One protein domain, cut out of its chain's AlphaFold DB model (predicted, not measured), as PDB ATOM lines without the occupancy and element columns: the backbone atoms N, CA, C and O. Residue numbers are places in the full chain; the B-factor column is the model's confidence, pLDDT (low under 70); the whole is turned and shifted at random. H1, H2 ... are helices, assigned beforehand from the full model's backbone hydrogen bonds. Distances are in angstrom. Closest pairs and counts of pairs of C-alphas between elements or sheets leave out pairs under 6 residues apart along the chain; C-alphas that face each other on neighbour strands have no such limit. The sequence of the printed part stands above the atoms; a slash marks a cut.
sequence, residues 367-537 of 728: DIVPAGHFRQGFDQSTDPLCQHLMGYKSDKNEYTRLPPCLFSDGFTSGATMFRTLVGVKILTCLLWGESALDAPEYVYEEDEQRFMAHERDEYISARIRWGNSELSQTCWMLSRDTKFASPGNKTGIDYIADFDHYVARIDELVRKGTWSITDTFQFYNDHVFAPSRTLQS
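This is residues 367 to 537 of the 728 residues of an uncharacterized protein of Armillaria gallica (UniProt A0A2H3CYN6). Four helices join in a ring: H7 and H8 meet near their ends as a wide V, and H6 and H3 close its open side, H6 packed on the first part of H7 and H3 reaching the last part of H8. H1 and H2, with the turn at residues 392 to 399, lie at one end of the long axis, and H5 lies at the other end, out of reach of the other helices. The printed part has 171 residues with eight named helices, H1 to H8 in order along the chain, and no named strand; the class is all helix, though the helices hold 79 residues, under half. The whole is compact, with a radius of gyration of the C-alphas of 17.0 A, and spans 54 by 38 by 28 A.

The printed part begins at Asp 367, and H1 is residues 371 to 374, with C-alpha 371 at (0.689, -16.982, 20.804). H2 is residues 384 to 389, 8.6 A from first to last C-alpha. After it come 31 residues with no named element, 390 to 420, in which residues 392 to 393 pair with residues 398 to 399 in a short antiparallel pairing. H3, residues 421 to 432, is 15.8 A long and starts at C-alpha 421, (14.850, -17.328, 13.498). H4 is residues 435 to 438. H5 is residues 446 to 455, 14.3 A, and H6 is residues 469 to 478, 14.5 A. H7, residues 495 to 512, is the longest helix, with 18 residues and 25.6 A. H8, residues 515 to 529, is 20.8 A long and ends at C-alpha 529, (25.385, -25.622, 17.345).

H3 is the hub, touching three other helices. With residues 422 to 427 alone it touches H6, at a steep tilt of 65 degrees, opposite ways; the closest C-alphas, of Gly 423 and Glu 470, are 5.9 A apart. With residues 424 to 428 alone it touches residues 524 to 528 of H8, at a steep tilt of 50 degrees, the same way, the closest C-alphas being those of Thr 428 and Val 528 at 6.2 A. It touches H4 with residues 425 to 429 alone, the closest C-alphas being those of Thr 428 and Ala 436 at 6.3 A. H6 and H7 form a helical hairpin, opposite ways at a steep tilt of 42 degrees; H7 touches H6 with residues 495 to 499 alone, and the closest C-alphas, of Ser 472 and Tyr 495, are 5.7 A apart. Residues 506 to 510 of H7 touch residues 517 to 518 of H8 at a steep tilt of 64 degrees, opposite ways, the closest C-alphas being those of Leu 509 and Ile 517 at 6.4 A. The helix packing is mostly crossed: of these four tilts none is shallow. H2 and H6 are close but not clearly touching, at a shallow tilt of 4 degrees, opposite ways; the C-alphas of Cys 386 and Leu 478 are the closest, at 5.8 A. H1 and H2 are only just apart, their closest C-alphas 8.5 A from each other. H1 and H5 touch no helix. In H2, H3, H5, H6, H7 and H8 every O i to N i+4 pair is within hydrogen-bond range; H1 and H4 are too short for such a pair.

The two C-alphas farthest apart, those of Asp 395 and Asp 447, are 56.5 A apart, while the first and last printed C-alphas, of Asp 367 and Ser 537, are 8.7 A apart. The printed part has no cut. The links H2 to H3, H5 to H6 and H6 to H7 are long, and H3 to H4 and H7 to H8 are tight. The mean pLDDT of the printed part is 71.2; 58 residues are under 70, among them 409 to 417, 438 to 471 and 529 to 537, and H5 has a mean of 41.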
ATOM      1  N   ASP A 367       8.242 -14.277  18.633       81.25
ATOM      2  CA  ASP A 367       8.792 -12.967  18.267       81.25
ATOM      3  C   ASP A 367       8.066 -12.288  17.086       81.25
ATOM      4  O   ASP A 367       8.300 -11.113  16.807       81.25
ATOM      5  N   ILE A 368       7.222 -13.029  16.355       84.69
ATOM      6  CA  ILE A 368       6.635 -12.611  15.066       84.69
ATOM      7  C   ILE A 368       5.103 -12.678  15.090       84.69
ATOM      8  O   ILE A 368       4.429 -11.791  14.567       84.69
ATOM      9  N   VAL A 369       4.535 -13.727  15.691       87.44
ATOM     10  CA  VAL A 369       3.091 -13.979  15.727       87.44
ATOM     11  C   VAL A 369       2.656 -14.225  17.174       87.44
ATOM     12  O   VAL A 369       3.070 -15.218  17.774       87.44
ATOM     13  N   PRO A 370       1.779 -13.383  17.755       89.50
ATOM     14  CA  PRO A 370       1.343 -13.553  19.137       89.50
ATOM     15  C   PRO A 370       0.721 -14.933  19.381       89.50
ATOM     16  O   PRO A 370      -0.176 -15.338  18.641       89.50
ATOM     17  N   ALA A 371       1.100 -15.608  20.471       87.62
ATOM     18  CA  ALA A 371       0.689 -16.982  20.804       87.62
ATOM     19  C   ALA A 371      -0.831 -17.272  20.713       87.62
ATOM     20  O   ALA A 371      -1.247 -18.411  20.506       87.62
ATOM     21  N   GLY A 372      -1.683 -16.244  20.829       87.88
ATOM     22  CA  GLY A 372      -3.127 -16.342  20.591       87.88
ATOM     23  C   GLY A 372      -3.525 -16.877  19.204       87.88
ATOM     24  O   GLY A 372      -4.547 -17.553  19.110       87.88
ATOM     25  N   HIS A 373      -2.714 -16.647  18.165       89.06
ATOM     26  CA  HIS A 373      -3.001 -17.054  16.780       89.06
ATOM     27  C   HIS A 373      -2.836 -18.567  16.548       89.06
ATOM     28  O   HIS A 373      -3.346 -19.101  15.567       89.06
ATOM     29  N   PHE A 374      -2.160 -19.274  17.462       88.50
ATOM     30  CA  PHE A 374      -1.981 -20.732  17.420       88.50
ATOM     31  C   PHE A 374      -2.994 -21.486  18.295       88.50
ATOM     32  O   PHE A 374      -2.961 -22.712  18.383       88.50
ATOM     33  N   ARG A 375      -3.928 -20.776  18.947       87.12
ATOM     34  CA  ARG A 375      -4.980 -21.408  19.754       87.12
ATOM     35  C   ARG A 375      -5.971 -22.163  18.874       87.12
ATOM     36  O   ARG A 375      -6.369 -21.695  17.805       87.12
ATOM     37  N   GLN A 376      -6.450 -23.302  19.374       82.94
ATOM     38  CA  GLN A 376      -7.519 -24.058  18.728       82.94
ATOM     39  C   GLN A 376      -8.729 -23.145  18.464       82.94
ATOM     40  O   GLN A 376      -9.192 -22.427  19.346       82.94
ATOM     41  N   GLY A 377      -9.222 -23.157  17.225       82.75
ATOM     42  CA  GLY A 377     -10.327 -22.302  16.785       82.75
ATOM     43  C   GLY A 377      -9.919 -20.984  16.109       82.75
ATOM     44  O   GLY A 377     -10.678 -20.544  15.246       82.75
ATOM     45  N   PHE A 378      -8.729 -20.424  16.370       86.81
ATOM     46  CA  PHE A 378      -8.265 -19.193  15.706       86.81
ATOM     47  C   PHE A 378      -8.111 -19.390  14.189       86.81
ATOM     48  O   PHE A 378      -7.636 -20.440  13.753       86.81
ATOM     49  N   ASP A 379      -8.522 -18.408  13.380       85.38
ATOM     50  CA  ASP A 379      -8.578 -18.530  11.919       85.38
ATOM     51  C   ASP A 379      -7.429 -17.825  11.186       85.38
ATOM     52  O   ASP A 379      -7.611 -16.798  10.540       85.38
ATOM     53  N   GLN A 380      -6.239 -18.427  11.239       87.25
ATOM     54  CA  GLN A 380      -5.036 -17.912  10.566       87.25
ATOM     55  C   GLN A 380      -5.233 -17.683   9.049       87.25
ATOM     56  O   GLN A 380      -4.612 -16.797   8.477       87.25
ATOM     57  N   SER A 381      -6.135 -18.430   8.392       81.62
ATOM     58  CA  SER A 381      -6.428 -18.274   6.957       81.62
ATOM     59  C   SER A 381      -7.122 -16.956   6.581       81.62
ATOM     60  O   SER A 381      -7.058 -16.562   5.417       81.62
ATOM     61  N   THR A 382      -7.775 -16.268   7.526       85.69
ATOM     62  CA  THR A 382      -8.380 -14.934   7.315       85.69
ATOM     63  C   THR A 382      -7.698 -13.824   8.117       85.69
ATOM     64  O   THR A 382      -8.036 -12.653   7.954       85.69
ATOM     65  N   ASP A 383      -6.716 -14.173   8.950       90.88
ATOM     66  CA  ASP A 383      -5.948 -13.221   9.743       90.88
ATOM     67  C   ASP A 383      -4.961 -12.413   8.870       90.88
ATOM     68  O   ASP A 383      -4.119 -13.014   8.197       90.88
ATOM     69  N   PRO A 384      -5.001 -11.064   8.891       90.50
ATOM     70  CA  PRO A 384      -4.137 -10.239   8.049       90.50
ATOM     71  C   PRO A 384      -2.636 -10.420   8.303       90.50
ATOM     72  O   PRO A 384      -1.853 -10.288   7.363       90.50
ATOM     73  N   LEU A 385      -2.216 -10.717   9.540       90.56
ATOM     74  CA  LEU A 385      -0.801 -10.919   9.870       90.56
ATOM     75  C   LEU A 385      -0.303 -12.252   9.301       90.56
ATOM     76  O   LEU A 385       0.712 -12.279   8.608       90.56
ATOM     77  N   CYS A 386      -1.043 -13.341   9.521       90.06
ATOM     78  CA  CYS A 386      -0.728 -14.653   8.958       90.06
ATOM     79  C   CYS A 386      -0.753 -14.622   7.419       90.06
ATOM     80  O   CYS A 386       0.181 -15.111   6.785       90.06
ATOM     81  N   GLN A 387      -1.762 -13.984   6.811       90.44
ATOM     82  CA  GLN A 387      -1.829 -13.770   5.360       90.44
ATOM     83  C   GLN A 387      -0.630 -12.974   4.827       90.44
ATOM     84  O   GLN A 387      -0.036 -13.369   3.824       90.44
ATOM     85  N   HIS A 388      -0.238 -11.884   5.497       90.31
ATOM     86  CA  HIS A 388       0.923 -11.087   5.097       90.31
ATOM     87  C   HIS A 388       2.223 -11.897   5.168       90.31
ATOM     88  O   HIS A 388       2.979 -11.922   4.198       90.31
ATOM     89  N   LEU A 389       2.451 -12.613   6.272       89.19
ATOM     90  CA  LEU A 389       3.632 -13.459   6.466       89.19
ATOM     91  C   LEU A 389       3.707 -14.607   5.452       89.19
ATOM     92  O   LEU A 389       4.805 -14.956   5.033       89.19
ATOM     93  N   MET A 390       2.563 -15.144   5.014       90.06
ATOM     94  CA  MET A 390       2.453 -16.121   3.922       90.06
ATOM     95  C   MET A 390       2.478 -15.501   2.513       90.06
ATOM     96  O   MET A 390       2.309 -16.218   1.533       90.06
ATOM     97  N   GLY A 391       2.673 -14.187   2.367       89.75
ATOM     98  CA  GLY A 391       2.777 -13.549   1.052       89.75
ATOM     99  C   GLY A 391       1.469 -13.541   0.254       89.75
ATOM    100  O   GLY A 391       1.499 -13.595  -0.973       89.75
ATOM    101  N   TYR A 392       0.317 -13.487   0.925       92.06
ATOM    102  CA  TYR A 392      -0.982 -13.436   0.258       92.06
ATOM    103  C   TYR A 392      -1.182 -12.119  -0.519       92.06
ATOM    104  O   TYR A 392      -1.169 -11.026   0.053       92.06
ATOM    105  N   LYS A 393      -1.398 -12.229  -1.833       89.75
ATOM    106  CA  LYS A 393      -1.691 -11.140  -2.777       89.75
ATOM    107  C   LYS A 393      -3.208 -11.062  -2.993       89.75
ATOM    108  O   LYS A 393      -3.778 -11.800  -3.799       89.75
ATOM    109  N   SER A 394      -3.885 -10.185  -2.248       87.38
ATOM    110  CA  SER A 394      -5.356 -10.069  -2.239       87.38
ATOM    111  C   SER A 394      -5.970  -9.576  -3.555       87.38
ATOM    112  O   SER A 394      -7.150  -9.813  -3.801       87.38
ATOM    113  N   ASP A 395      -5.181  -8.925  -4.409       89.69
ATOM    114  CA  ASP A 395      -5.539  -8.507  -5.767       89.69
ATOM    115  C   ASP A 395      -5.619  -9.684  -6.751       89.69
ATOM    116  O   ASP A 395      -6.403  -9.634  -7.700       89.69
ATOM    117  N   LYS A 396      -4.840 -10.746  -6.504       88.25
ATOM    118  CA  LYS A 396      -4.804 -11.968  -7.322       88.25
ATOM    119  C   LYS A 396      -5.511 -13.166  -6.688       88.25
ATOM    120  O   LYS A 396      -5.848 -14.102  -7.401       88.25
ATOM    121  N   ASN A 397      -5.764 -13.128  -5.376       87.31
ATOM    122  CA  ASN A 397      -6.237 -14.272  -4.585       87.31
ATOM    123  C   ASN A 397      -5.229 -15.450  -4.636       87.31
ATOM    124  O   ASN A 397      -5.603 -16.615  -4.755       87.31
ATOM    125  N   GLU A 398      -3.937 -15.127  -4.550       89.25
ATOM    126  CA  GLU A 398      -2.804 -16.056  -4.688       89.25
ATOM    127  C   GLU A 398      -1.779 -15.828  -3.565       89.25
ATOM    128  O   GLU A 398      -1.699 -14.738  -3.000       89.25
ATOM    129  N   TYR A 399      -0.964 -16.837  -3.258       89.69
ATOM    130  CA  TYR A 399       0.172 -16.731  -2.333       89.69
ATOM    131  C   TYR A 399       1.485 -16.662  -3.127       89.69
ATOM    132  O   TYR A 399       1.596 -17.287  -4.182       89.69
ATOM    133  N   THR A 400       2.486 -15.909  -2.660       89.25
ATOM    134  CA  THR A 400       3.811 -15.929  -3.305       89.25
ATOM    135  C   THR A 400       4.561 -17.213  -2.987       89.25
ATOM    136  O   THR A 400       4.576 -17.644  -1.837       89.25
ATOM    137  N   ARG A 401       5.291 -17.765  -3.972       86.94
ATOM    138  CA  ARG A 401       6.236 -18.866  -3.706       86.94
ATOM    139  C   ARG A 401       7.349 -18.437  -2.749       86.94
ATOM    140  O   ARG A 401       7.865 -19.261  -2.013       86.94
ATOM    141  N   LEU A 402       7.710 -17.150  -2.710       85.12
ATOM    142  CA  LEU A 402       8.687 -16.583  -1.768       85.12
ATOM    143  C   LEU A 402       7.990 -15.649  -0.760       85.12
ATOM    144  O   LEU A 402       7.958 -14.432  -0.977       85.12
ATOM    145  N   PRO A 403       7.365 -16.186   0.301       86.88
ATOM    146  CA  PRO A 403       6.623 -15.385   1.263       86.88
ATOM    147  C   PRO A 403       7.529 -14.664   2.279       86.88
ATOM    148  O   PRO A 403       8.650 -15.113   2.539       86.88
ATOM    149  N   PRO A 404       7.076 -13.543   2.879       86.50
ATOM    150  CA  PRO A 404       7.896 -12.740   3.790       86.50
ATOM    151  C   PRO A 404       8.410 -13.496   5.026       86.50
ATOM    152  O   PRO A 404       9.485 -13.174   5.528       86.50
ATOM    153  N   CYS A 405       7.721 -14.553   5.474       84.94
ATOM    154  CA  CYS A 405       8.183 -15.420   6.564       84.94
ATOM    155  C   CYS A 405       9.494 -16.182   6.279       84.94
ATOM    156  O   CYS A 405      10.040 -16.780   7.204       84.94
ATOM    157  N   LEU A 406      10.014 -16.158   5.042       82.12
ATOM    158  CA  LEU A 406      11.301 -16.761   4.661       82.12
ATOM    159  C   LEU A 406      12.502 -15.798   4.778       82.12
ATOM    160  O   LEU A 406      13.620 -16.158   4.398       82.12
ATOM    161  N   PHE A 407      12.296 -14.583   5.296       81.19
ATOM    162  CA  PHE A 407      13.316 -13.535   5.413       81.19
ATOM    163  C   PHE A 407      13.572 -13.156   6.878       81.19
ATOM    164  O   PHE A 407      12.683 -13.238   7.724       81.19
ATOM    165  N   SER A 408      14.805 -12.746   7.188       73.50
ATOM    166  CA  SER A 408      15.267 -12.465   8.559       73.50
ATOM    167  C   SER A 408      14.509 -11.342   9.275       73.50
ATOM    168  O   SER A 408      14.402 -11.354  10.496       73.50
ATOM    169  N   ASP A 409      14.019 -10.364   8.515       67.19
ATOM    170  CA  ASP A 409      13.244  -9.205   8.965       67.19
ATOM    171  C   ASP A 409      11.725  -9.406   8.806       67.19
ATOM    172  O   ASP A 409      10.955  -8.533   9.193       67.19
ATOM    173  N   GLY A 410      11.279 -10.536   8.241       61.22
ATOM    174  CA  GLY A 410       9.879 -10.747   7.875       61.22
ATOM    175  C   GLY A 410       9.408  -9.883   6.698       61.22
ATOM    176  O   GLY A 410       8.204  -9.780   6.478       61.22
ATOM    177  N   PHE A 411      10.324  -9.262   5.943       56.25
ATOM    178  CA  PHE A 411      10.015  -8.378   4.817       56.25
ATOM    179  C   PHE A 411      10.828  -8.746   3.568       56.25
ATOM    180  O   PHE A 411      11.962  -9.208   3.623       56.25
ATOM    181  N   THR A 412      10.284  -8.455   2.385       55.44
ATOM    182  CA  THR A 412      10.974  -8.662   1.094       55.44
ATOM    183  C   THR A 412      12.050  -7.601   0.791       55.44
ATOM    184  O   THR A 412      12.446  -7.411  -0.360       55.44
ATOM    185  N   SER A 413      12.524  -6.891   1.820       47.00
ATOM    186  CA  SER A 413      13.644  -5.943   1.786       47.00
ATOM    187  C   SER A 413      14.994  -6.583   2.110       47.00
ATOM    188  O   SER A 413      16.027  -6.031   1.733       47.00
ATOM    189  N   GLY A 414      15.003  -7.726   2.804       51.41
ATOM    190  CA  GLY A 414      16.221  -8.361   3.292       51.41
ATOM    191  C   GLY A 414      17.091  -8.953   2.181       51.41
ATOM    192  O   GLY A 414      16.649  -9.798   1.405       51.41
ATOM    193  N   ALA A 415      18.362  -8.559   2.155       53.56
ATOM    194  CA  ALA A 415      19.413  -9.162   1.329       53.56
ATOM    195  C   ALA A 415      19.750 -10.617   1.756       53.56
ATOM    196  O   ALA A 415      20.298 -11.409   0.993       53.56
ATOM    197  N   THR A 416      19.330 -10.979   2.969       65.94
ATOM    198  CA  THR A 416      19.625 -12.201   3.723       65.94
ATOM    199  C   THR A 416      18.484 -13.224   3.664       65.94
ATOM    200  O   THR A 416      17.890 -13.601   4.679       65.94
ATOM    201  N   MET A 417      18.164 -13.683   2.451       68.62
ATOM    202  CA  MET A 417      17.151 -14.719   2.203       68.62
ATOM    203  C   MET A 417      17.431 -16.015   2.996       68.62
ATOM    204  O   MET A 417      18.580 -16.428   3.164       68.62
ATOM    205  N   PHE A 418      16.358 -16.656   3.468       75.50
ATOM    206  CA  PHE A 418      16.340 -17.903   4.245       75.50
ATOM    207  C   PHE A 418      16.972 -17.844   5.646       75.50
ATOM    208  O   PHE A 418      16.937 -18.855   6.341       75.50
ATOM    209  N   ARG A 419      17.488 -16.702   6.126       79.69
ATOM    210  CA  ARG A 419      18.068 -16.565   7.483       79.69
ATOM    211  C   ARG A 419      17.005 -16.273   8.551       79.69
ATOM    212  O   ARG A 419      17.001 -15.200   9.148       79.69
ATOM    213  N   THR A 420      16.068 -17.192   8.776       80.88
ATOM    214  CA  THR A 420      14.927 -16.957   9.680       80.88
ATOM    215  C   THR A 420      15.153 -17.557  11.067       80.88
ATOM    216  O   THR A 420      15.566 -18.708  11.208       80.88
ATOM    217  N   LEU A 421      14.832 -16.799  12.124       81.94
ATOM    218  CA  LEU A 421      14.850 -17.328  13.498       81.94
ATOM    219  C   LEU A 421      13.790 -18.421  13.702       81.94
ATOM    220  O   LEU A 421      14.028 -19.378  14.433       81.94
ATOM    221  N   VAL A 422      12.663 -18.338  12.987       84.94
ATOM    222  CA  VAL A 422      11.661 -19.414  12.918       84.94
ATOM    223  C   VAL A 422      12.271 -20.698  12.350       84.94
ATOM    224  O   VAL A 422      12.106 -21.755  12.950       84.94
ATOM    225  N   GLY A 423      13.046 -20.615  11.261       81.44
ATOM    226  CA  GLY A 423      13.767 -21.756  10.692       81.44
ATOM    227  C   GLY A 423      14.759 -22.365  11.683       81.44
ATOM    228  O   GLY A 423      14.779 -23.578  11.856       81.44
ATOM    229  N   VAL A 424      15.514 -21.533  12.414       79.88
ATOM    230  CA  VAL A 424      16.429 -21.967  13.493       79.88
ATOM    231  C   VAL A 424      15.682 -22.691  14.624       79.88
ATOM    232  O   VAL A 424      16.152 -23.721  15.120       79.88
ATOM    233  N   LYS A 425      14.520 -22.170  15.044       83.75
ATOM    234  CA  LYS A 425      13.678 -22.763  16.097       83.75
ATOM    235  C   LYS A 425      13.039 -24.080  15.633       83.75
ATOM    236  O   LYS A 425      13.096 -25.061  16.375       83.75
ATOM    237  N   ILE A 426      12.541 -24.152  14.394       81.56
ATOM    238  CA  ILE A 426      12.097 -25.407  13.759       81.56
ATOM    239  C   ILE A 426      13.252 -26.413  13.763       81.56
ATOM    240  O   ILE A 426      13.100 -27.490  14.334       81.56
ATOM    241  N   LEU A 427      14.429 -26.056  13.234       76.12
ATOM    242  CA  LEU A 427      15.590 -26.952  13.190       76.12
ATOM    243  C   LEU A 427      15.998 -27.483  14.558       76.12
ATOM    244  O   LEU A 427      16.329 -28.656  14.708       76.12
ATOM    245  N   THR A 428      15.975 -26.603  15.557       76.19
ATOM    246  CA  THR A 428      16.261 -26.961  16.941       76.19
ATOM    247  C   THR A 428      15.308 -28.054  17.417       76.19
ATOM    248  O   THR A 428      15.768 -29.072  17.927       76.19
ATOM    249  N   CYS A 429      14.004 -27.900  17.172       75.81
ATOM    250  CA  CYS A 429      13.009 -28.924  17.499       75.81
ATOM    251  C   CYS A 429      13.226 -30.224  16.717       75.81
ATOM    252  O   CYS A 429      13.046 -31.309  17.271       75.81
ATOM    253  N   LEU A 430      13.600 -30.117  15.437       73.06
ATOM    254  CA  LEU A 430      13.836 -31.257  14.553       73.06
ATOM    255  C   LEU A 430      15.041 -32.101  14.993       73.06
ATOM    256  O   LEU A 430      14.971 -33.325  14.927       73.06
ATOM    257  N   LEU A 431      16.132 -31.461  15.425       68.62
ATOM    258  CA  LEU A 431      17.399 -32.120  15.766       68.62
ATOM    259  C   LEU A 431      17.496 -32.518  17.244       68.62
ATOM    260  O   LEU A 431      17.969 -33.610  17.551       68.62
ATOM    261  N   TRP A 432      17.038 -31.648  18.146       68.88
ATOM    262  CA  TRP A 432      17.278 -31.747  19.592       68.88
ATOM    263  C   TRP A 432      15.998 -31.936  20.420       68.88
ATOM    264  O   TRP A 432      16.072 -32.227  21.612       68.88
ATOM    265  N   GLY A 433      14.825 -31.809  19.794       70.56
ATOM    266  CA  GLY A 433      13.526 -31.885  20.459       70.56
ATOM    267  C   GLY A 433      13.034 -30.550  21.025       70.56
ATOM    268  O   GLY A 433      13.716 -29.531  20.991       70.56
ATOM    269  N   GLU A 434      11.806 -30.563  21.537       78.69
ATOM    270  CA  GLU A 434      11.088 -29.391  22.061       78.69
ATOM    271  C   GLU A 434      11.810 -28.703  23.228       78.69
ATOM    272  O   GLU A 434      11.983 -27.488  23.208       78.69
ATOM    273  N   SER A 435      12.339 -29.474  24.183       75.06
ATOM    274  CA  SER A 435      13.076 -28.956  25.347       75.06
ATOM    275  C   SER A 435      14.332 -28.148  24.991       75.06
ATOM    276  O   SER A 435      14.868 -27.439  25.837       75.06
ATOM    277  N   ALA A 436      14.810 -28.244  23.747       73.81
ATOM    278  CA  ALA A 436      15.947 -27.482  23.243       73.81
ATOM    279  C   ALA A 436      15.603 -26.028  22.863       73.81
ATOM    280  O   ALA A 436      16.515 -25.240  22.601       73.81
ATOM    281  N   LEU A 437      14.311 -25.671  22.805       78.69
ATOM    282  CA  LEU A 437      13.867 -24.278  22.692       78.69
ATOM    283  C   LEU A 437      14.061 -23.519  24.010       78.69
ATOM    284  O   LEU A 437      14.512 -22.378  23.989       78.69
ATOM    285  N   ASP A 438      13.764 -24.171  25.137       69.12
ATOM    286  CA  ASP A 438      13.766 -23.554  26.471       69.12
ATOM    287  C   ASP A 438      15.131 -23.635  27.183       69.12
ATOM    288  O   ASP A 438      15.338 -22.992  28.213       69.12
ATOM    289  N   ALA A 439      16.067 -24.440  26.668       58.22
ATOM    290  CA  ALA A 439      17.375 -24.668  27.279       58.22
ATOM    291  C   ALA A 439      18.301 -23.435  27.129       58.22
ATOM    292  O   ALA A 439      18.721 -23.125  26.009       58.22
ATOM    293  N   PRO A 440      18.695 -22.755  28.228       50.03
ATOM    294  CA  PRO A 440      19.511 -21.540  28.154       50.03
ATOM    295  C   PRO A 440      20.991 -21.809  27.829       50.03
ATOM    296  O   PRO A 440      21.717 -20.891  27.455       50.03
ATOM    297  N   GLU A 441      21.466 -23.050  27.979       47.91
ATOM    298  CA  GLU A 441      22.855 -23.413  27.699       47.91
ATOM    299  C   GLU A 441      22.976 -24.917  27.409       47.91
ATOM    300  O   GLU A 441      22.575 -25.747  28.224       47.91
ATOM    301  N   TYR A 442      23.525 -25.276  26.242       49.34
ATOM    302  CA  TYR A 442      23.912 -26.653  25.923       49.34
ATOM    303  C   TYR A 442      25.387 -26.840  26.283       49.34
ATOM    304  O   TYR A 442      26.279 -26.560  25.481       49.34
ATOM    305  N   VAL A 443      25.640 -27.319  27.502       43.22
ATOM    306  CA  VAL A 443      26.984 -27.723  27.928       43.22
ATOM    307  C   VAL A 443      27.295 -29.088  27.314       43.22
ATOM    308  O   VAL A 443      26.953 -30.124  27.872       43.22
ATOM    309  N   TYR A 444      27.922 -29.074  26.140       45.75
ATOM    310  CA  TYR A 444      28.520 -30.266  25.536       45.75
ATOM    311  C   TYR A 444      29.784 -30.668  26.308       45.75
ATOM    312  O   TYR A 444      30.605 -29.806  26.632       45.75
ATOM    313  N   GLU A 445      29.978 -31.965  26.550       43.53
ATOM    314  CA  GLU A 445      31.254 -32.480  27.066       43.53
ATOM    315  C   GLU A 445      32.353 -32.395  25.980       43.53
ATOM    316  O   GLU A 445      32.064 -32.408  24.779       43.53
ATOM    317  N   GLU A 446      33.629 -32.274  26.374       43.94
ATOM    318  CA  GLU A 446      34.732 -31.956  25.440       43.94
ATOM    319  C   GLU A 446      34.903 -32.982  24.299       43.94
ATOM    320  O   GLU A 446      35.295 -32.611  23.187       43.94
ATOM    321  N   ASP A 447      34.572 -34.254  24.539       43.28
ATOM    322  CA  ASP A 447      34.633 -35.308  23.521       43.28
ATOM    323  C   ASP A 447      33.498 -35.191  22.487       43.28
ATOM    324  O   ASP A 447      33.745 -35.355  21.287       43.28
ATOM    325  N   GLU A 448      32.285 -34.799  22.900       44.56
ATOM    326  CA  GLU A 448      31.215 -34.442  21.959       44.56
ATOM    327  C   GLU A 448      31.588 -33.187  21.163       44.56
ATOM    328  O   GLU A 448      31.365 -33.137  19.957       44.56
ATOM    329  N   GLN A 449      32.242 -32.196  21.780       42.34
ATOM    330  CA  GLN A 449      32.730 -31.019  21.051       42.34
ATOM    331  C   GLN A 449      33.777 -31.358  19.987       42.34
ATOM    332  O   GLN A 449      33.770 -30.729  18.928       42.34
ATOM    333  N   ARG A 450      34.646 -32.353  20.206       36.53
ATOM    334  CA  ARG A 450      35.585 -32.831  19.174       36.53
ATOM    335  C   ARG A 450      34.889 -33.602  18.058       36.53
ATOM    336  O   ARG A 450      35.223 -33.388  16.895       36.53
ATOM    337  N   PHE A 451      33.911 -34.444  18.391       38.03
ATOM    338  CA  PHE A 451      33.077 -35.139  17.409       38.03
ATOM    339  C   PHE A 451      32.327 -34.131  16.520       38.03
ATOM    340  O   PHE A 451      32.499 -34.108  15.299       38.03
ATOM    341  N   MET A 452      31.616 -33.195  17.152       45.38
ATOM    342  CA  MET A 452      30.888 -32.116  16.487       45.38
ATOM    343  C   MET A 452      31.814 -31.152  15.734       45.38
ATOM    344  O   MET A 452      31.364 -30.543  14.774       45.38
ATOM    345  N   ALA A 453      33.089 -31.001  16.118       39.12
ATOM    346  CA  ALA A 453      34.072 -30.201  15.379       39.12
ATOM    347  C   ALA A 453      34.529 -30.865  14.068       39.12
ATOM    348  O   ALA A 453      34.810 -30.152  13.109       39.12
ATOM    349  N   HIS A 454      34.562 -32.200  13.984       37.56
ATOM    350  CA  HIS A 454      34.782 -32.894  12.708       37.56
ATOM    351  C   HIS A 454      33.527 -32.864  11.823       37.56
ATOM    352  O   HIS A 454      33.629 -32.550  10.636       37.56
ATOM    353  N   GLU A 455      32.331 -33.038  12.399       42.50
ATOM    354  CA  GLU A 455      31.075 -32.768  11.679       42.50
ATOM    355  C   GLU A 455      30.943 -31.282  11.262       42.50
ATOM    356  O   GLU A 455      30.269 -30.972  10.278       42.50
ATOM    357  N   ARG A 456      31.644 -30.359  11.944       42.72
ATOM    358  CA  ARG A 456      31.722 -28.926  11.601       42.72
ATOM    359  C   ARG A 456      32.502 -28.638  10.315       42.72
ATOM    360  O   ARG A 456      32.264 -27.604   9.702       42.72
ATOM    361  N   ASP A 457      33.376 -29.543   9.877       40.59
ATOM    362  CA  ASP A 457      34.062 -29.451   8.578       40.59
ATOM    363  C   ASP A 457      33.341 -30.276   7.489       40.59
ATOM    364  O   ASP A 457      33.349 -29.905   6.311       40.59
ATOM    365  N   GLU A 458      32.595 -31.326   7.867       44.34
ATOM    366  CA  GLU A 458      31.603 -31.980   6.989       44.34
ATOM    367  C   GLU A 458      30.254 -31.220   6.892       44.34
ATOM    368  O   GLU A 458      29.337 -31.655   6.183       44.34
ATOM    369  N   TYR A 459      30.172 -30.024   7.501       40.69
ATOM    370  CA  TYR A 459      29.107 -28.993   7.451       40.69
ATOM    371  C   TYR A 459      28.342 -28.912   6.119       40.69
ATOM    372  O   TYR A 459      27.140 -28.640   6.066       40.69
ATOM    373  N   ILE A 460      29.055 -29.128   5.014       43.41
ATOM    374  CA  ILE A 460      28.565 -29.002   3.641       43.41
ATOM    375  C   ILE A 460      27.584 -30.127   3.232       43.41
ATOM    376  O   ILE A 460      26.910 -29.987   2.214       43.41
ATOM    377  N   SER A 461      27.401 -31.178   4.039       42.44
ATOM    378  CA  SER A 461      26.339 -32.185   3.837       42.44
ATOM    379  C   SER A 461      25.044 -31.873   4.612       42.44
ATOM    380  O   SER A 461      23.953 -32.225   4.156       42.44
ATOM    381  N   ALA A 462      25.123 -31.136   5.731       37.69
ATOM    382  CA  ALA A 462      23.950 -30.562   6.411       37.69
ATOM    383  C   ALA A 462      23.315 -29.408   5.603       37.69
ATOM    384  O   ALA A 462      22.106 -29.189   5.671       37.69
ATOM    385  N   ARG A 463      24.116 -28.779   4.731       42.72
ATOM    386  CA  ARG A 463      23.763 -27.813   3.666       42.72
ATOM    387  C   ARG A 463      22.530 -28.181   2.822       42.72
ATOM    388  O   ARG A 463      21.897 -27.296   2.261       42.72
ATOM    389  N   ILE A 464      22.207 -29.474   2.729       43.50
ATOM    390  CA  ILE A 464      21.068 -30.026   1.971       43.50
ATOM    391  C   ILE A 464      19.852 -30.322   2.873       43.50
ATOM    392  O   ILE A 464      18.735 -30.436   2.371       43.50
ATOM    393  N   ARG A 465      20.033 -30.441   4.197       43.00
ATOM    394  CA  ARG A 465      18.954 -30.822   5.127       43.00
ATOM    395  C   ARG A 465      18.132 -29.650   5.659       43.00
ATOM    396  O   ARG A 465      16.947 -29.841   5.855       43.00
ATOM    397  N   TRP A 466      18.747 -28.486   5.865       43.91
ATOM    398  CA  TRP A 466      18.154 -27.378   6.635       43.91
ATOM    399  C   TRP A 466      17.366 -26.336   5.834       43.91
ATOM    400  O   TRP A 466      16.683 -25.487   6.399       43.91
ATOM    401  N   GLY A 467      17.575 -26.302   4.518       44.06
ATOM    402  CA  GLY A 467      17.219 -25.132   3.720       44.06
ATOM    403  C   GLY A 467      15.812 -25.134   3.140       44.06
ATOM    404  O   GLY A 467      15.416 -24.115   2.604       44.06
ATOM    405  N   ASN A 468      15.081 -26.254   3.166       49.75
ATOM    406  CA  ASN A 468      13.962 -26.449   2.232       49.75
ATOM    407  C   ASN A 468      12.697 -27.000   2.885       49.75
ATOM    408  O   ASN A 468      11.605 -26.511   2.607       49.75
ATOM    409  N   SER A 469      12.813 -27.998   3.767       55.91
ATOM    410  CA  SER A 469      11.629 -28.596   4.390       55.91
ATOM    411  C   SER A 469      11.002 -27.640   5.409       55.91
ATOM    412  O   SER A 469       9.783 -27.584   5.547       55.91
ATOM    413  N   GLU A 470      11.846 -26.862   6.074       64.31
ATOM    414  CA  GLU A 470      11.575 -25.950   7.173       64.31
ATOM    415  C   GLU A 470      10.931 -24.650   6.685       64.31
ATOM    416  O   GLU A 470      10.069 -24.097   7.365       64.31
ATOM    417  N   LEU A 471      11.274 -24.202   5.473       69.94
ATOM    418  CA  LEU A 471      10.646 -23.052   4.818       69.94
ATOM    419  C   LEU A 471       9.193 -23.367   4.435       69.94
ATOM    420  O   LEU A 471       8.271 -22.658   4.839       69.94
ATOM    421  N   SER A 472       8.963 -24.489   3.746       76.31
ATOM    422  CA  SER A 472       7.607 -24.949   3.426       76.31
ATOM    423  C   SER A 472       6.809 -25.273   4.698       76.31
ATOM    424  O   SER A 472       5.618 -24.972   4.770       76.31
ATOM    425  N   GLN A 473       7.449 -25.836   5.734       78.69
ATOM    426  CA  GLN A 473       6.828 -26.043   7.051       78.69
ATOM    427  C   GLN A 473       6.476 -24.721   7.745       78.69
ATOM    428  O   GLN A 473       5.399 -24.635   8.323       78.69
ATOM    429  N   THR A 474       7.308 -23.680   7.641       81.75
ATOM    430  CA  THR A 474       7.014 -22.333   8.166       81.75
ATOM    431  C   THR A 474       5.722 -21.790   7.555       81.75
ATOM    432  O   THR A 474       4.823 -21.364   8.279       81.75
ATOM    433  N   CYS A 475       5.584 -21.885   6.230       83.81
ATOM    434  CA  CYS A 475       4.372 -21.484   5.513       83.81
ATOM    435  C   CYS A 475       3.154 -22.310   5.958       83.81
ATOM    436  O   CYS A 475       2.094 -21.766   6.254       83.81
ATOM    437  N   TRP A 476       3.318 -23.628   6.069       86.62
ATOM    438  CA  TRP A 476       2.264 -24.549   6.493       86.62
ATOM    439  C   TRP A 476       1.816 -24.367   7.958       86.62
ATOM    440  O   TRP A 476       0.643 -24.544   8.284       86.62
ATOM    441  N   MET A 477       2.720 -23.974   8.860       85.75
ATOM    442  CA  MET A 477       2.387 -23.672  10.259       85.75
ATOM    443  C   MET A 477       1.560 -22.385  10.410       85.75
ATOM    444  O   MET A 477       0.823 -22.246  11.389       85.75
ATOM    445  N   LEU A 478       1.642 -21.475   9.433       87.38
ATOM    446  CA  LEU A 478       0.830 -20.257   9.347       87.38
ATOM    447  C   LEU A 478      -0.497 -20.465   8.589       87.38
ATOM    448  O   LEU A 478      -1.431 -19.687   8.771       87.38
ATOM    449  N   SER A 479      -0.608 -21.504   7.757       84.38
ATOM    450  CA  SER A 479      -1.720 -21.669   6.805       84.38
ATOM    451  C   SER A 479      -2.990 -22.300   7.373       84.38
ATOM    452  O   SER A 479      -4.022 -22.361   6.699       84.38
ATOM    453  N   ARG A 480      -2.929 -22.801   8.612       80.31
ATOM    454  CA  ARG A 480      -3.993 -23.594   9.249       80.31
ATOM    455  C   ARG A 480      -4.375 -24.864   8.473       80.31
ATOM    456  O   ARG A 480      -5.459 -25.417   8.716       80.31
ATOM    457  N   ASP A 481      -3.532 -25.331   7.551       83.69
ATOM    458  CA  ASP A 481      -3.784 -26.553   6.797       83.69
ATOM    459  C   ASP A 481      -3.664 -27.797   7.686       83.69
ATOM    460  O   ASP A 481      -2.860 -27.912   8.622       83.69
ATOM    461  N   THR A 482      -4.543 -28.759   7.417       75.00
ATOM    462  CA  THR A 482      -4.643 -29.983   8.220       75.00
ATOM    463  C   THR A 482      -3.522 -30.957   7.883       75.00
ATOM    464  O   THR A 482      -2.989 -31.607   8.780       75.00
ATOM    465  N   LYS A 483      -3.113 -30.994   6.610       73.62
ATOM    466  CA  LYS A 483      -2.074 -31.871   6.067       73.62
ATOM    467  C   LYS A 483      -1.016 -31.038   5.355       73.62
ATOM    468  O   LYS A 483      -1.355 -30.052   4.708       73.62
ATOM    469  N   PHE A 484       0.243 -31.447   5.464       74.00
ATOM    470  CA  PHE A 484       1.317 -30.946   4.608       74.00
ATOM    471  C   PHE A 484       1.217 -31.698   3.274       74.00
ATOM    472  O   PHE A 484       1.715 -32.817   3.154       74.00
ATOM    473  N   ALA A 485       0.453 -31.148   2.331       68.50
ATOM    474  CA  ALA A 485       0.048 -31.816   1.095       68.50
ATOM    475  C   ALA A 485       0.045 -30.844  -0.092       68.50
ATOM    476  O   ALA A 485      -0.105 -29.641   0.096       68.50
ATOM    477  N   SER A 486       0.174 -31.385  -1.303       75.56
ATOM    478  CA  SER A 486      -0.026 -30.654  -2.555       75.56
ATOM    479  C   SER A 486      -1.424 -30.971  -3.114       75.56
ATOM    480  O   SER A 486      -1.722 -32.155  -3.311       75.56
ATOM    481  N   PRO A 487      -2.289 -29.969  -3.366       84.31
ATOM    482  CA  PRO A 487      -2.276 -28.619  -2.792       84.31
ATOM    483  C   PRO A 487      -2.775 -28.591  -1.329       84.31
ATOM    484  O   PRO A 487      -3.471 -29.499  -0.862       84.31
ATOM    485  N   GLY A 488      -2.461 -27.510  -0.613       84.31
ATOM    486  CA  GLY A 488      -2.941 -27.217   0.738       84.31
ATOM    487  C   GLY A 488      -4.467 -27.105   0.791       84.31
ATOM    488  O   GLY A 488      -5.096 -26.474  -0.058       84.31
ATOM    489  N   ASN A 489      -5.092 -27.731   1.790       83.25
ATOM    490  CA  ASN A 489      -6.532 -27.993   1.784       83.25
ATOM    491  C   ASN A 489      -7.437 -26.772   2.066       83.25
ATOM    492  O   ASN A 489      -8.660 -26.902   1.988       83.25
ATOM    493  N   LYS A 490      -6.866 -25.623   2.442       84.12
ATOM    494  CA  LYS A 490      -7.538 -24.323   2.603       84.12
ATOM    495  C   LYS A 490      -6.898 -23.238   1.753       84.12
ATOM    496  O   LYS A 490      -7.614 -22.436   1.166       84.12
ATOM    497  N   THR A 491      -5.568 -23.188   1.733       86.50
ATOM    498  CA  THR A 491      -4.812 -22.121   1.062       86.50
ATOM    499  C   THR A 491      -4.585 -22.378  -0.423       86.50
ATOM    500  O   THR A 491      -4.314 -21.437  -1.159       86.50
ATOM    501  N   GLY A 492      -4.685 -23.635  -0.870       87.06
ATOM    502  CA  GLY A 492      -4.329 -24.041  -2.229       87.06
ATOM    503  C   GLY A 492      -2.821 -24.072  -2.505       87.06
ATOM    504  O   GLY A 492      -2.439 -24.417  -3.618       87.06
ATOM    505  N   ILE A 493      -1.969 -23.746  -1.521       87.38
ATOM    506  CA  ILE A 493      -0.509 -23.688  -1.685       87.38
ATOM    507  C   ILE A 493       0.039 -25.084  -1.992       87.38
ATOM    508  O   ILE A 493      -0.206 -26.032  -1.244       87.38
ATOM    509  N   ASP A 494       0.818 -25.217  -3.060       88.38
ATOM    510  CA  ASP A 494       1.540 -26.452  -3.345       88.38
ATOM    511  C   ASP A 494       2.864 -26.490  -2.568       88.38
ATOM    512  O   ASP A 494       3.930 -26.152  -3.083       88.38
ATOM    513  N   TYR A 495       2.806 -26.956  -1.318       83.06
ATOM    514  CA  TYR A 495       3.990 -27.070  -0.459       83.06
ATOM    515  C   TYR A 495       5.093 -27.986  -1.015       83.06
ATOM    516  O   TYR A 495       6.221 -27.919  -0.526       83.06
ATOM    517  N   ILE A 496       4.784 -28.863  -1.980       81.25
ATOM    518  CA  ILE A 496       5.756 -29.773  -2.596       81.25
ATOM    519  C   ILE A 496       6.450 -29.081  -3.774       81.25
ATOM    520  O   ILE A 496       7.676 -29.137  -3.862       81.25
ATOM    521  N   ALA A 497       5.703 -28.367  -4.618       83.50
ATOM    522  CA  ALA A 497       6.275 -27.536  -5.675       83.50
ATOM    523  C   ALA A 497       7.104 -26.375  -5.099       83.50
ATOM    524  O   ALA A 497       8.208 -26.121  -5.578       83.50
ATOM    525  N   ASP A 498       6.630 -25.727  -4.029       84.31
ATOM    526  CA  ASP A 498       7.387 -24.692  -3.314       84.31
ATOM    527  C   ASP A 498       8.672 -25.264  -2.696       84.31
ATOM    528  O   ASP A 498       9.743 -24.675  -2.837       84.31
ATOM    529  N   PHE A 499       8.601 -26.455  -2.085       80.75
ATOM    530  CA  PHE A 499       9.782 -27.164  -1.584       80.75
ATOM    531  C   PHE A 499      10.814 -27.415  -2.694       80.75
ATOM    532  O   PHE A 499      11.991 -27.097  -2.521       80.75
ATOM    533  N   ASP A 500      10.394 -27.951  -3.843       78.69
ATOM    534  CA  ASP A 500      11.303 -28.224  -4.960       78.69
ATOM    535  C   ASP A 500      11.853 -26.939  -5.603       78.69
ATOM    536  O   ASP A 500      13.019 -26.905  -6.008       78.69
ATOM    537  N   HIS A 501      11.072 -25.856  -5.611       83.56
ATOM    538  CA  HIS A 501      11.531 -24.527  -6.008       83.56
ATOM    539  C   HIS A 501      12.633 -23.996  -5.072       83.56
ATOM    540  O   HIS A 501      13.665 -23.516  -5.553       83.56
ATOM    541  N   TYR A 502      12.471 -24.126  -3.748       82.38
ATOM    542  CA  TYR A 502      13.502 -23.731  -2.778       82.38
ATOM    543  C   TYR A 502      14.785 -24.547  -2.951       82.38
ATOM    544  O   TYR A 502      15.868 -23.959  -3.018       82.38
ATOM    545  N   VAL A 503      14.670 -25.873  -3.131       75.38
ATOM    546  CA  VAL A 503      15.822 -26.764  -3.368       75.38
ATOM    547  C   VAL A 503      16.610 -26.291  -4.587       75.38
ATOM    548  O   VAL A 503      17.811 -26.033  -4.483       75.38
ATOM    549  N   ALA A 504      15.929 -26.113  -5.724       77.12
ATOM    550  CA  ALA A 504      16.556 -25.663  -6.962       77.12
ATOM    551  C   ALA A 504      17.235 -24.292  -6.800       77.12
ATOM    552  O   ALA A 504      18.326 -24.069  -7.334       77.12
ATOM    553  N   ARG A 505      16.628 -23.381  -6.026       76.81
ATOM    554  CA  ARG A 505      17.183 -22.047  -5.788       76.81
ATOM    555  C   ARG A 505      18.418 -22.068  -4.886       76.81
ATOM    556  O   ARG A 505      19.382 -21.361  -5.181       76.81
ATOM    557  N   ILE A 506      18.426 -22.875  -3.825       75.69
ATOM    558  CA  ILE A 506      19.605 -23.047  -2.965       75.69
ATOM    559  C   ILE A 506      20.749 -23.689  -3.758       75.69
ATOM    560  O   ILE A 506      21.863 -23.163  -3.726       75.69
ATOM    561  N   ASP A 507      20.481 -24.743  -4.534       71.88
ATOM    562  CA  ASP A 507      21.486 -25.389  -5.389       71.88
ATOM    563  C   ASP A 507      22.088 -24.406  -6.413       71.88
ATOM    564  O   ASP A 507      23.299 -24.407  -6.656       71.88
ATOM    565  N   GLU A 508      21.280 -23.506  -6.984       73.75
ATOM    566  CA  GLU A 508      21.760 -22.449  -7.878       73.75
ATOM    567  C   GLU A 508      22.708 -21.465  -7.172       73.75
ATOM    568  O   GLU A 508      23.765 -21.136  -7.720       73.75
ATOM    569  N   LEU A 509      22.358 -21.008  -5.965       72.25
ATOM    570  CA  LEU A 509      23.177 -20.084  -5.172       72.25
ATOM    571  C   LEU A 509      24.485 -20.744  -4.707       72.25
ATOM    572  O   LEU A 509      25.554 -20.143  -4.829       72.25
ATOM    573  N   VAL A 510      24.426 -22.005  -4.261       71.56
ATOM    574  CA  VAL A 510      25.607 -22.810  -3.901       71.56
ATOM    575  C   VAL A 510      26.528 -22.994  -5.106       71.56
ATOM    576  O   VAL A 510      27.736 -22.797  -4.982       71.56
ATOM    577  N   ARG A 511      25.981 -23.311  -6.286       69.69
ATOM    578  CA  ARG A 511      26.751 -23.467  -7.534       69.69
ATOM    579  C   ARG A 511      27.378 -22.158  -8.016       69.69
ATOM    580  O   ARG A 511      28.456 -22.189  -8.604       69.69
ATOM    581  N   LYS A 512      26.719 -21.019  -7.779       72.00
ATOM    582  CA  LYS A 512      27.285 -19.678  -8.010       72.00
ATOM    583  C   LYS A 512      28.385 -19.320  -7.004       72.00
ATOM    584  O   LYS A 512      29.172 -18.427  -7.291       72.00
ATOM    585  N   GLY A 513      28.463 -20.026  -5.873       66.81
ATOM    586  CA  GLY A 513      29.473 -19.812  -4.838       66.81
ATOM    587  C   GLY A 513      29.297 -18.492  -4.092       66.81
ATOM    588  O   GLY A 513      30.294 -17.920  -3.659       66.81
ATOM    589  N   THR A 514      28.060 -17.991  -3.983       68.69
ATOM    590  CA  THR A 514      27.813 -16.644  -3.457       68.69
ATOM    591  C   THR A 514      28.241 -16.524  -1.997       68.69
ATOM    592  O   THR A 514      28.117 -17.473  -1.210       68.69
ATOM    593  N   TRP A 515      28.731 -15.350  -1.593       70.81
ATOM    594  CA  TRP A 515      29.110 -15.171  -0.190       70.81
ATOM    595  C   TRP A 515      27.874 -15.273   0.719       70.81
ATOM    596  O   TRP A 515      27.887 -15.998   1.714       70.81
ATOM    597  N   SER A 516      26.750 -14.693   0.279       70.62
ATOM    598  CA  SER A 516      25.476 -14.704   1.005       70.62
ATOM    599  C   SER A 516      24.952 -16.110   1.340       70.62
ATOM    600  O   SER A 516      24.438 -16.309   2.441       70.62
ATOM    601  N   ILE A 517      25.116 -17.118   0.465       74.38
ATOM    602  CA  ILE A 517      24.668 -18.487   0.793       74.38
ATOM    603  C   ILE A 517      25.617 -19.176   1.783       74.38
ATOM    604  O   ILE A 517      25.166 -19.928   2.643       74.38
ATOM    605  N   THR A 518      26.919 -18.876   1.722       72.81
ATOM    606  CA  THR A 518      27.909 -19.363   2.699       72.81
ATOM    607  C   THR A 518      27.618 -18.800   4.089       72.81
ATOM    608  O   THR A 518      27.529 -19.563   5.048       72.81
ATOM    609  N   ASP A 519      27.349 -17.498   4.169       74.50
ATOM    610  CA  ASP A 519      26.925 -16.819   5.392       74.50
ATOM    611  C   ASP A 519      25.560 -17.309   5.907       74.50
ATOM    612  O   ASP A 519      25.348 -17.345   7.115       74.50
ATOM    613  N   THR A 520      24.636 -17.729   5.031       77.06
ATOM    614  CA  THR A 520      23.374 -18.364   5.453       77.06
ATOM    615  C   THR A 520      23.625 -19.702   6.149       77.06
ATOM    616  O   THR A 520      23.028 -19.948   7.195       77.06
ATOM    617  N   PHE A 521      24.528 -20.552   5.642       75.75
ATOM    618  CA  PHE A 521      24.891 -21.791   6.345       75.75
ATOM    619  C   PHE A 521      25.618 -21.509   7.659       75.75
ATOM    620  O   PHE A 521      25.316 -22.144   8.665       75.75
ATOM    621  N   GLN A 522      26.529 -20.533   7.666       73.94
ATOM    622  CA  GLN A 522      27.253 -20.138   8.869       73.94
ATOM    623  C   GLN A 522      26.294 -19.616   9.950       73.94
ATOM    624  O   GLN A 522      26.309 -20.138  11.059       73.94
ATOM    625  N   PHE A 523      25.388 -18.692   9.602       78.19
ATOM    626  CA  PHE A 523      24.313 -18.198  10.475       78.19
ATOM    627  C   PHE A 523      23.553 -19.350  11.131       78.19
ATOM    628  O   PHE A 523      23.420 -19.400  12.352       78.19
ATOM    629  N   TYR A 524      23.073 -20.283  10.314       77.12
ATOM    630  CA  TYR A 524      22.276 -21.407  10.771       77.12
ATOM    631  C   TYR A 524      23.059 -22.304  11.733       77.12
ATOM    632  O   TYR A 524      22.602 -22.573  12.849       77.12
ATOM    633  N   ASN A 525      24.254 -22.722  11.329       72.44
ATOM    634  CA  ASN A 525      25.066 -23.618  12.131       72.44
ATOM    635  C   ASN A 525      25.523 -22.959  13.442       72.44
ATOM    636  O   ASN A 525      25.477 -23.605  14.487       72.44
ATOM    637  N   ASP A 526      25.868 -21.669  13.417       73.38
ATOM    638  CA  ASP A 526      26.188 -20.907  14.625       73.38
ATOM    639  C   ASP A 526      24.995 -20.867  15.586       73.38
ATOM    640  O   ASP A 526      25.174 -21.099  16.774       73.38
ATOM    641  N   HIS A 527      23.764 -20.655  15.112       75.19
ATOM    642  CA  HIS A 527      22.612 -20.573  16.018       75.19
ATOM    643  C   HIS A 527      22.201 -21.927  16.611       75.19
ATOM    644  O   HIS A 527      21.775 -21.985  17.766       75.19
ATOM    645  N   VAL A 528      22.311 -23.027  15.858       71.44
ATOM    646  CA  VAL A 528      21.870 -24.335  16.370       71.44
ATOM    647  C   VAL A 528      22.961 -25.053  17.159       71.44
ATOM    648  O   VAL A 528      22.623 -25.681  18.164       71.44
ATOM    649  N   PHE A 529      24.229 -24.943  16.743       68.88
ATOM    650  CA  PHE A 529      25.385 -25.622  17.345       68.88
ATOM    651  C   PHE A 529      26.260 -24.704  18.229       68.88
ATOM    652  O   PHE A 529      27.350 -25.118  18.641       68.88
ATOM    653  N   ALA A 530      25.828 -23.471  18.535       61.50
ATOM    654  CA  ALA A 530      26.510 -22.606  19.505       61.50
ATOM    655  C   ALA A 530      26.636 -23.293  20.881       61.50
ATOM    656  O   ALA A 530      25.621 -23.723  21.433       61.50
ATOM    657  N   PRO A 531      27.835 -23.301  21.499       48.09
ATOM    658  CA  PRO A 531      28.032 -23.800  22.866       48.09
ATOM    659  C   PRO A 531      27.318 -22.995  23.966       48.09
ATOM    660  O   PRO A 531      27.282 -23.435  25.107       48.09
ATOM    661  N   SER A 532      26.781 -21.809  23.659       47.41
ATOM    662  CA  SER A 532      26.143 -20.917  24.637       47.41
ATOM    663  C   SER A 532      24.956 -20.180  24.005       47.41
ATOM    664  O   SER A 532      25.136 -19.177  23.308       47.41
ATOM    665  N   ARG A 533      23.734 -20.675  24.231       49.62
ATOM    666  CA  ARG A 533      22.496 -20.095  23.685       49.62
ATOM    667  C   ARG A 533      21.855 -19.081  24.633       49.62
ATOM    668  O   ARG A 533      20.751 -19.284  25.133       49.62
ATOM    669  N   THR A 534      22.455 -17.901  24.765       40.00
ATOM    670  CA  THR A 534      21.647 -16.735  25.152       40.00
ATOM    671  C   THR A 534      20.715 -16.371  23.997       40.00
ATOM    672  O   THR A 534      21.065 -15.548  23.154       40.00
ATOM    673  N   LEU A 535      19.504 -16.943  23.990       46.03
ATOM    674  CA  LEU A 535      18.364 -16.575  23.132       46.03
ATOM    675  C   LEU A 535      17.815 -15.158  23.430       46.03
ATOM    676  O   LEU A 535      16.642 -14.865  23.219       46.03
ATOM    677  N   GLN A 536      18.660 -14.238  23.905       37.47
ATOM    678  CA  GLN A 536      18.314 -12.825  23.948       37.47
ATOM    679  C   GLN A 536      18.408 -12.263  22.535       37.47
ATOM    680  O   GLN A 536      19.497 -12.044  22.010       37.47
ATOM    681  N   SER A 537      17.229 -12.041  21.952       37.78
ATOM    682  CA  SER A 537      16.988 -11.347  20.690       37.78
ATOM    683  C   SER A 537      17.911 -10.136  20.490       37.78
ATOM    684  O   SER A 537      17.645  -9.023  20.942       37.78
TER     685      SER A 537